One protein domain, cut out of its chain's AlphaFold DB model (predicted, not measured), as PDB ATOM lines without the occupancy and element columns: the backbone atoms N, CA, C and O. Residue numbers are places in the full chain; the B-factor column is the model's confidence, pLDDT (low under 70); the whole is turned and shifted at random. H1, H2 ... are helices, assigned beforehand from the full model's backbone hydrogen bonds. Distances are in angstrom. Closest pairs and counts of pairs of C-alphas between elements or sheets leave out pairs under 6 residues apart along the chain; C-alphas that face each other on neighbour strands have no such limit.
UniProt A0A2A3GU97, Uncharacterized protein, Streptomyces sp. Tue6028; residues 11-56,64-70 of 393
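AT A GLANCE: This is residues 11 to 56 and 64 to 70 of the 393 residues of an uncharacterized protein of Streptomyces sp. Tue6028 (UniProt A0A2A3GU97). With little regular structure, this is an elongated body of loops: the winding stretch of residues 11 to 33 fills one end, H1 runs from it toward the other end, residues 46 to 56 fold back beside H1, and short H2 packs on H1's last part. The 53 printed residues hold two named helices, H1 then H2, with 18 residues, and no named strand; the class is all helix. The whole is compact, radius of gyration of the C-alphas 10.5 A, spanning 31 by 19 by 18 A.

IN THESE COORDINATES: Start at C-alpha 11, (103.258, 57.498, 84.173). Find H1, residues 34 to 45, from (92.940, 73.335, 83.697), 16.4 A long. H2, residues 64 to 69, ends at (90.882, 69.812, 68.012).

HOW THE PARTS SIT: Look at residues 41 to 45 of H1, which alone touch H2; the closest C-alphas, Ala 45 and Ser 69, are 4.5 A apart. The helices run the same way at a steep tilt of 35.2 degrees, only just past shallow. In H1 and H2 every O i to N i+4 pair is within hydrogen-bond range.

THE WHOLE: The C-alphas farthest apart, Gly 16 and Gln 70, are 30.8 A apart. Residues 57 to 63 are not printed; C-alphas 56 and 64 stand 13.5 A apart across this cut. No printed residue is under 70 in pLDDT.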
ATOM      1  N   ILE A  11     104.664  57.563  83.760       94.38
ATOM      2  CA  ILE A  11     103.258  57.498  84.173       94.38
ATOM      3  C   ILE A  11     102.882  58.611  85.160       94.38
ATOM      4  O   ILE A  11     103.700  59.070  85.953       94.38
ATOM      5  N   CYS A  12     101.612  59.013  85.149       93.69
ATOM      6  CA  CYS A  12     101.051  60.068  85.991       93.69
ATOM      7  C   CYS A  12     101.177  59.792  87.494       93.69
ATOM      8  O   CYS A  12     101.300  60.735  88.282       93.69
ATOM      9  N   GLY A  13     101.028  58.529  87.909       85.38
ATOM     10  CA  GLY A  13     101.126  58.095  89.306       85.38
ATOM     11  C   GLY A  13     100.044  58.645  90.248       85.38
ATOM     12  O   GLY A  13     100.075  58.358  91.440       85.38
ATOM     13  N   HIS A  14      99.083  59.437  89.760       91.25
ATOM     14  CA  HIS A  14      97.968  59.934  90.568       91.25
ATOM     15  C   HIS A  14      96.936  58.820  90.742       91.25
ATOM     16  O   HIS A  14      96.376  58.368  89.748       91.25
ATOM     17  N   GLY A  15      96.719  58.348  91.971       87.94
ATOM     18  CA  GLY A  15      95.717  57.314  92.256       87.94
ATOM     19  C   GLY A  15      95.898  56.022  91.443       87.94
ATOM     20  O   GLY A  15      94.915  55.408  91.056       87.94
ATOM     21  N   GLY A  16      97.138  55.642  91.105       89.25
ATOM     22  CA  GLY A  16      97.416  54.477  90.249       89.25
ATOM     23  C   GLY A  16      97.228  54.713  88.742       89.25
ATOM     24  O   GLY A  16      97.386  53.782  87.955       89.25
ATOM     25  N   CYS A  17      96.938  55.945  88.311       93.56
ATOM     26  CA  CYS A  17      96.809  56.303  86.900       93.56
ATOM     27  C   CYS A  17      98.105  56.046  86.113       93.56
ATOM     28  O   CYS A  17      99.173  56.578  86.442       93.56
ATOM     29  N   ARG A  18      97.976  55.286  85.019       93.44
ATOM     30  CA  ARG A  18      99.066  54.893  84.107       93.44
ATOM     31  C   ARG A  18      99.218  55.824  82.896       93.44
ATOM     32  O   ARG A  18     100.026  55.552  82.013       93.44
ATOM     33  N   GLY A  19      98.471  56.929  82.866       96.00
ATOM     34  CA  GLY A  19      98.508  57.895  81.772       96.00
ATOM     35  C   GLY A  19      99.855  58.579  81.631       96.00
ATOM     36  O   GLY A  19     100.482  58.919  82.633       96.00
ATOM     37  N   VAL A  20     100.280  58.794  80.391       95.88
ATOM     38  CA  VAL A  20     101.514  59.497  80.051       95.88
ATOM     39  C   VAL A  20     101.511  60.898  80.648       95.88
ATOM     40  O   VAL A  20     100.503  61.608  80.618       95.88
ATOM     41  N   VAL A  21     102.632  61.295  81.245       94.88
ATOM     42  CA  VAL A  21     102.773  62.644  81.800       94.88
ATOM     43  C   VAL A  21     102.848  63.687  80.690       94.88
ATOM     44  O   VAL A  21     103.591  63.543  79.720       94.88
ATOM     45  N   VAL A  22     102.140  64.796  80.879       90.81
ATOM     46  CA  VAL A  22     102.333  66.000  80.079       90.81
ATOM     47  C   VAL A  22     103.714  66.583  80.424       90.81
ATOM     48  O   VAL A  22     104.012  66.786  81.615       90.81
ATOM     49  N   PRO A  23     104.573  66.873  79.427       83.69
ATOM     50  CA  PRO A  23     105.898  67.435  79.663       83.69
ATOM     51  C   PRO A  23     105.853  68.666  80.575       83.69
ATOM     52  O   PRO A  23     105.008  69.544  80.419       83.69
ATOM     53  N   ARG A  24     106.784  68.732  81.538       82.75
ATOM     54  CA  ARG A  24     106.922  69.823  82.530       82.75
ATOM     55  C   ARG A  24     105.754  69.992  83.518       82.75
ATOM     56  O   ARG A  24     105.803  70.907  84.332       82.75
ATOM     57  N   ARG A  25     104.732  69.128  83.483       83.12
ATOM     58  CA  ARG A  25     103.562  69.191  84.385       83.12
ATOM     59  C   ARG A  25     103.478  68.018  85.367       83.12
ATOM     60  O   ARG A  25     102.767  68.114  86.359       83.12
ATOM     61  N   GLY A  26     104.184  66.913  85.103       87.94
ATOM     62  CA  GLY A  26     104.283  65.759  86.013       87.94
ATOM     63  C   GLY A  26     102.985  64.957  86.205       87.94
ATOM     64  O   GLY A  26     102.953  64.024  87.002       87.94
ATOM     65  N   ARG A  27     101.915  65.304  85.481       94.56
ATOM     66  CA  ARG A  27     100.601  64.644  85.493       94.56
ATOM     67  C   ARG A  27     100.118  64.423  84.065       94.56
ATOM     68  O   ARG A  27     100.556  65.131  83.162       94.56
ATOM     69  N   CYS A  28      99.242  63.446  83.859       95.81
ATOM     70  CA  CYS A  28      98.613  63.214  82.560       95.81
ATOM     71  C   CYS A  28      97.516  64.239  82.257       95.81
ATOM     72  O   CYS A  28      97.112  65.001  83.133       95.81
ATOM     73  N   LEU A  29      96.993  64.217  81.028       95.25
ATOM     74  CA  LEU A  29      95.943  65.132  80.567       95.25
ATOM     75  C   LEU A  29      94.691  65.148  81.471       95.25
ATOM     76  O   LEU A  29      94.089  66.202  81.679       95.25
ATOM     77  N   ALA A  30      94.326  64.000  82.048       95.31
ATOM     78  CA  ALA A  30      93.192  63.894  82.965       95.31
ATOM     79  C   ALA A  30      93.453  64.573  84.325       95.31
ATOM     80  O   ALA A  30      92.555  65.195  84.887       95.31
ATOM     81  N   HIS A  31      94.690  64.509  84.833       95.62
ATOM     82  CA  HIS A  31      95.054  64.941  86.193       95.62
ATOM     83  C   HIS A  31      95.892  66.224  86.257       95.62
ATOM     84  O   HIS A  31      96.318  66.631  87.339       95.62
ATOM     85  N   VAL A  32      96.184  66.840  85.116       94.62
ATOM     86  CA  VAL A  32      96.811  68.162  85.060       94.62
ATOM     87  C   VAL A  32      95.779  69.250  85.376       94.62
ATOM     88  O   VAL A  32      94.572  69.054  85.216       94.62
ATOM     89  N   ASP A  33      96.259  70.403  85.836       91.38
ATOM     90  CA  ASP A  33      95.437  71.591  86.047       91.38
ATOM     91  C   ASP A  33      94.784  72.081  84.741       91.38
ATOM     92  O   ASP A  33      95.253  71.800  83.636       91.38
ATOM     93  N   ALA A  34      93.697  72.851  84.857       88.69
ATOM     94  CA  ALA A  34      92.940  73.335  83.697       88.69
ATOM     95  C   ALA A  34      93.815  74.121  82.700       88.69
ATOM     96  O   ALA A  34      93.675  73.963  81.488       88.69
ATOM     97  N   ALA A  35      94.767  74.915  83.204       86.44
ATOM     98  CA  ALA A  35      95.708  75.655  82.372       86.44
ATOM     99  C   ALA A  35      96.647  74.721  81.590       86.44
ATOM    100  O   ALA A  35      96.853  74.916  80.390       86.44
ATOM    101  N   GLY A  36      97.207  73.695  82.239       86.44
ATOM    102  CA  GLY A  36      98.051  72.706  81.572       86.44
ATOM    103  C   GLY A  36      97.276  71.887  80.545       86.44
ATOM    104  O   GLY A  36      97.771  71.697  79.436       86.44
ATOM    105  N   ARG A  37      96.037  71.494  80.863       90.88
ATOM    106  CA  ARG A  37      95.152  70.784  79.930       90.88
ATOM    107  C   ARG A  37      94.869  71.614  78.682       90.88
ATOM    108  O   ARG A  37      95.031  71.121  77.568       90.88
ATOM    109  N   GLN A  38      94.516  72.887  78.863       86.56
ATOM    110  CA  GLN A  38      94.254  73.799  77.755       86.56
ATOM    111  C   GLN A  38      95.475  73.951  76.840       86.56
ATOM    112  O   GLN A  38      95.326  73.900  75.621       86.56
ATOM    113  N   ILE A  39      96.674  74.113  77.405       83.56
ATOM    114  CA  ILE A  39      97.914  74.238  76.623       83.56
ATOM    115  C   ILE A  39      98.178  72.965  75.810       83.56
ATOM    116  O   ILE A  39      98.475  73.058  74.619       83.56
ATOM    117  N   SER A  40      98.035  71.787  76.423       85.62
ATOM    118  CA  SER A  40      98.226  70.508  75.733       85.62
ATOM    119  C   SER A  40      97.269  70.342  74.555       85.62
ATOM    120  O   SER A  40      97.713  70.069  73.443       85.62
ATOM    121  N   LEU A  41      95.971  70.580  74.770       85.44
ATOM    122  CA  LEU A  41      94.959  70.432  73.722       85.44
ATOM    123  C   LEU A  41      95.142  71.440  72.578       85.44
ATOM    124  O   LEU A  41      94.925  71.094  71.419       85.44
ATOM    125  N   LEU A  42      95.579  72.669  72.878       81.00
ATOM    126  CA  LEU A  42      95.890  73.670  71.853       81.00
ATOM    127  C   LEU A  42      97.117  73.285  71.017       81.00
ATOM    128  O   LEU A  42      97.095  73.459  69.802       81.00
ATOM    129  N   SER A  43      98.165  72.733  71.638       79.56
ATOM    130  CA  SER A  43      99.350  72.248  70.912       79.56
ATOM    131  C   SER A  43      98.981  71.146  69.920       79.56
ATOM    132  O   SER A  43      99.466  71.127  68.790       79.56
ATOM    133  N   THR A  44      98.091  70.245  70.333       80.56
ATOM    134  CA  THR A  44      97.560  69.187  69.476       80.56
ATOM    135  C   THR A  44      96.720  69.743  68.323       80.56
ATOM    136  O   THR A  44      96.912  69.327  67.183       80.56
ATOM    137  N   ALA A  45      95.849  70.721  68.584       75.81
ATOM    138  CA  ALA A  45      95.083  71.400  67.535       75.81
ATOM    139  C   ALA A  45      95.988  72.138  66.528       75.81
ATOM    140  O   ALA A  45      95.656  72.246  65.353       75.81
ATOM    141  N   ALA A  46      97.166  72.592  66.968       78.50
ATOM    142  CA  ALA A  46      98.193  73.186  66.112       78.50
ATOM    143  C   ALA A  46      99.026  72.152  65.317       78.50
ATOM    144  O   ALA A  46     100.032  72.517  64.711       78.50
ATOM    145  N   GLY A  47      98.640  70.869  65.321       79.31
ATOM    146  CA  GLY A  47      99.280  69.810  64.535       79.31
ATOM    147  C   GLY A  47     100.435  69.087  65.232       79.31
ATOM    148  O   GLY A  47     101.094  68.261  64.604       79.31
ATOM    149  N   SER A  48     100.687  69.354  66.520       85.56
ATOM    150  CA  SER A  48     101.655  68.554  67.288       85.56
ATOM    151  C   SER A  48     101.127  67.127  67.493       85.56
ATOM    152  O   SER A  48      99.929  66.976  67.756       85.56
ATOM    153  N   PRO A  49     101.988  66.089  67.449       88.12
ATOM    154  CA  PRO A  49     101.588  64.727  67.785       88.12
ATOM    155  C   PRO A  49     100.906  64.667  69.152       88.12
ATOM    156  O   PRO A  49     101.399  65.214  70.142       88.12
ATOM    157  N   ALA A  50      99.751  64.017  69.195       91.94
ATOM    158  CA  ALA A  50      98.919  63.920  70.375       91.94
ATOM    159  C   ALA A  50      99.262  62.635  71.140       91.94
ATOM    160  O   ALA A  50      98.953  61.535  70.686       91.94
ATOM    161  N   ASP A  51      99.923  62.762  72.290       94.25
ATOM    162  CA  ASP A  51     100.281  61.618  73.135       94.25
ATOM    163  C   ASP A  51      99.322  61.508  74.326       94.25
ATOM    164  O   ASP A  51      99.384  62.286  75.280       94.25
ATOM    165  N   TYR A  52      98.421  60.533  74.249       95.88
ATOM    166  CA  TYR A  52      97.363  60.261  75.220       95.88
ATOM    167  C   TYR A  52      97.419  58.829  75.759       95.88
ATOM    168  O   TYR A  52      96.423  58.288  76.247       95.88
ATOM    169  N   ARG A  53      98.594  58.200  75.694       97.31
ATOM    170  CA  ARG A  53      98.771  56.812  76.120       97.31
ATOM    171  C   ARG A  53      98.443  56.624  77.597       97.31
ATOM    172  O   ARG A  53      98.861  57.419  78.437       97.31
ATOM    173  N   GLY A  54      97.687  55.583  77.926       96.38
ATOM    174  CA  GLY A  54      97.274  55.250  79.292       96.38
ATOM    175  C   GLY A  54      96.316  56.252  79.951       96.38
ATOM    176  O   GLY A  54      96.038  56.123  81.145       96.38
ATOM    177  N   VAL A  55      95.896  57.311  79.247       96.94
ATOM    178  CA  VAL A  55      95.066  58.371  79.831       96.94
ATOM    179  C   VAL A  55      93.634  57.854  80.000       96.94
ATOM    180  O   VAL A  55      93.073  57.319  79.043       96.94
ATOM    181  N   PRO A  56      93.020  58.012  81.187       96.88
ATOM    182  CA  PRO A  56      91.590  57.796  81.341       96.88
ATOM    183  C   PRO A  56      90.825  58.989  80.749       96.88
ATOM    184  O   PRO A  56      91.015  60.131  81.171       96.88
ATOM    185  N   GLU A  64      85.937  67.955  75.540       93.56
ATOM    186  CA  GLU A  64      86.955  69.002  75.510       93.56
ATOM    187  C   GLU A  64      87.960  68.790  74.366       93.56
ATOM    188  O   GLU A  64      88.218  69.736  73.613       93.56
ATOM    189  N   LEU A  65      88.484  67.570  74.195       93.44
ATOM    190  CA  LEU A  65      89.375  67.219  73.086       93.44
ATOM    191  C   LEU A  65      88.704  67.511  71.741       93.44
ATOM    192  O   LEU A  65      89.275  68.234  70.927       93.44
ATOM    193  N   ARG A  66      87.479  67.012  71.538       93.12
ATOM    194  CA  ARG A  66      86.690  67.173  70.309       93.12
ATOM    195  C   ARG A  66      86.494  68.638  69.935       93.12
ATOM    196  O   ARG A  66      86.728  69.026  68.788       93.12
ATOM    197  N   ARG A  67      86.100  69.469  70.905       91.69
ATOM    198  CA  ARG A  67      85.876  70.906  70.696       91.69
ATOM    199  C   ARG A  67      87.169  71.646  70.356       91.69
ATOM    200  O   ARG A  67      87.151  72.536  69.509       91.69
ATOM    201  N   ARG A  68      88.276  71.318  71.030       90.69
ATOM    202  CA  ARG A  68      89.564  72.016  70.865       90.69
ATOM    203  C   ARG A  68      90.293  71.611  69.589       90.69
ATOM    204  O   ARG A  68      90.866  72.481  68.945       90.69
ATOM    205  N   SER A  69      90.263  70.328  69.237       90.44
ATOM    206  CA  SER A  69      90.882  69.812  68.012       90.44
ATOM    207  C   SER A  69      90.041  70.078  66.765       90.44
ATOM    208  O   SER A  69      90.523  69.874  65.657       90.44
ATOM    209  N   GLN A  70      88.773  70.478  66.930       91.38
ATOM    210  CA  GLN A  70      87.797  70.555  65.838       91.38
ATOM    211  C   GLN A  70      87.713  69.236  65.054       91.38
ATOM    212  O   GLN A  70      87.503  69.235  63.844       91.38
TER     213      GLN A  70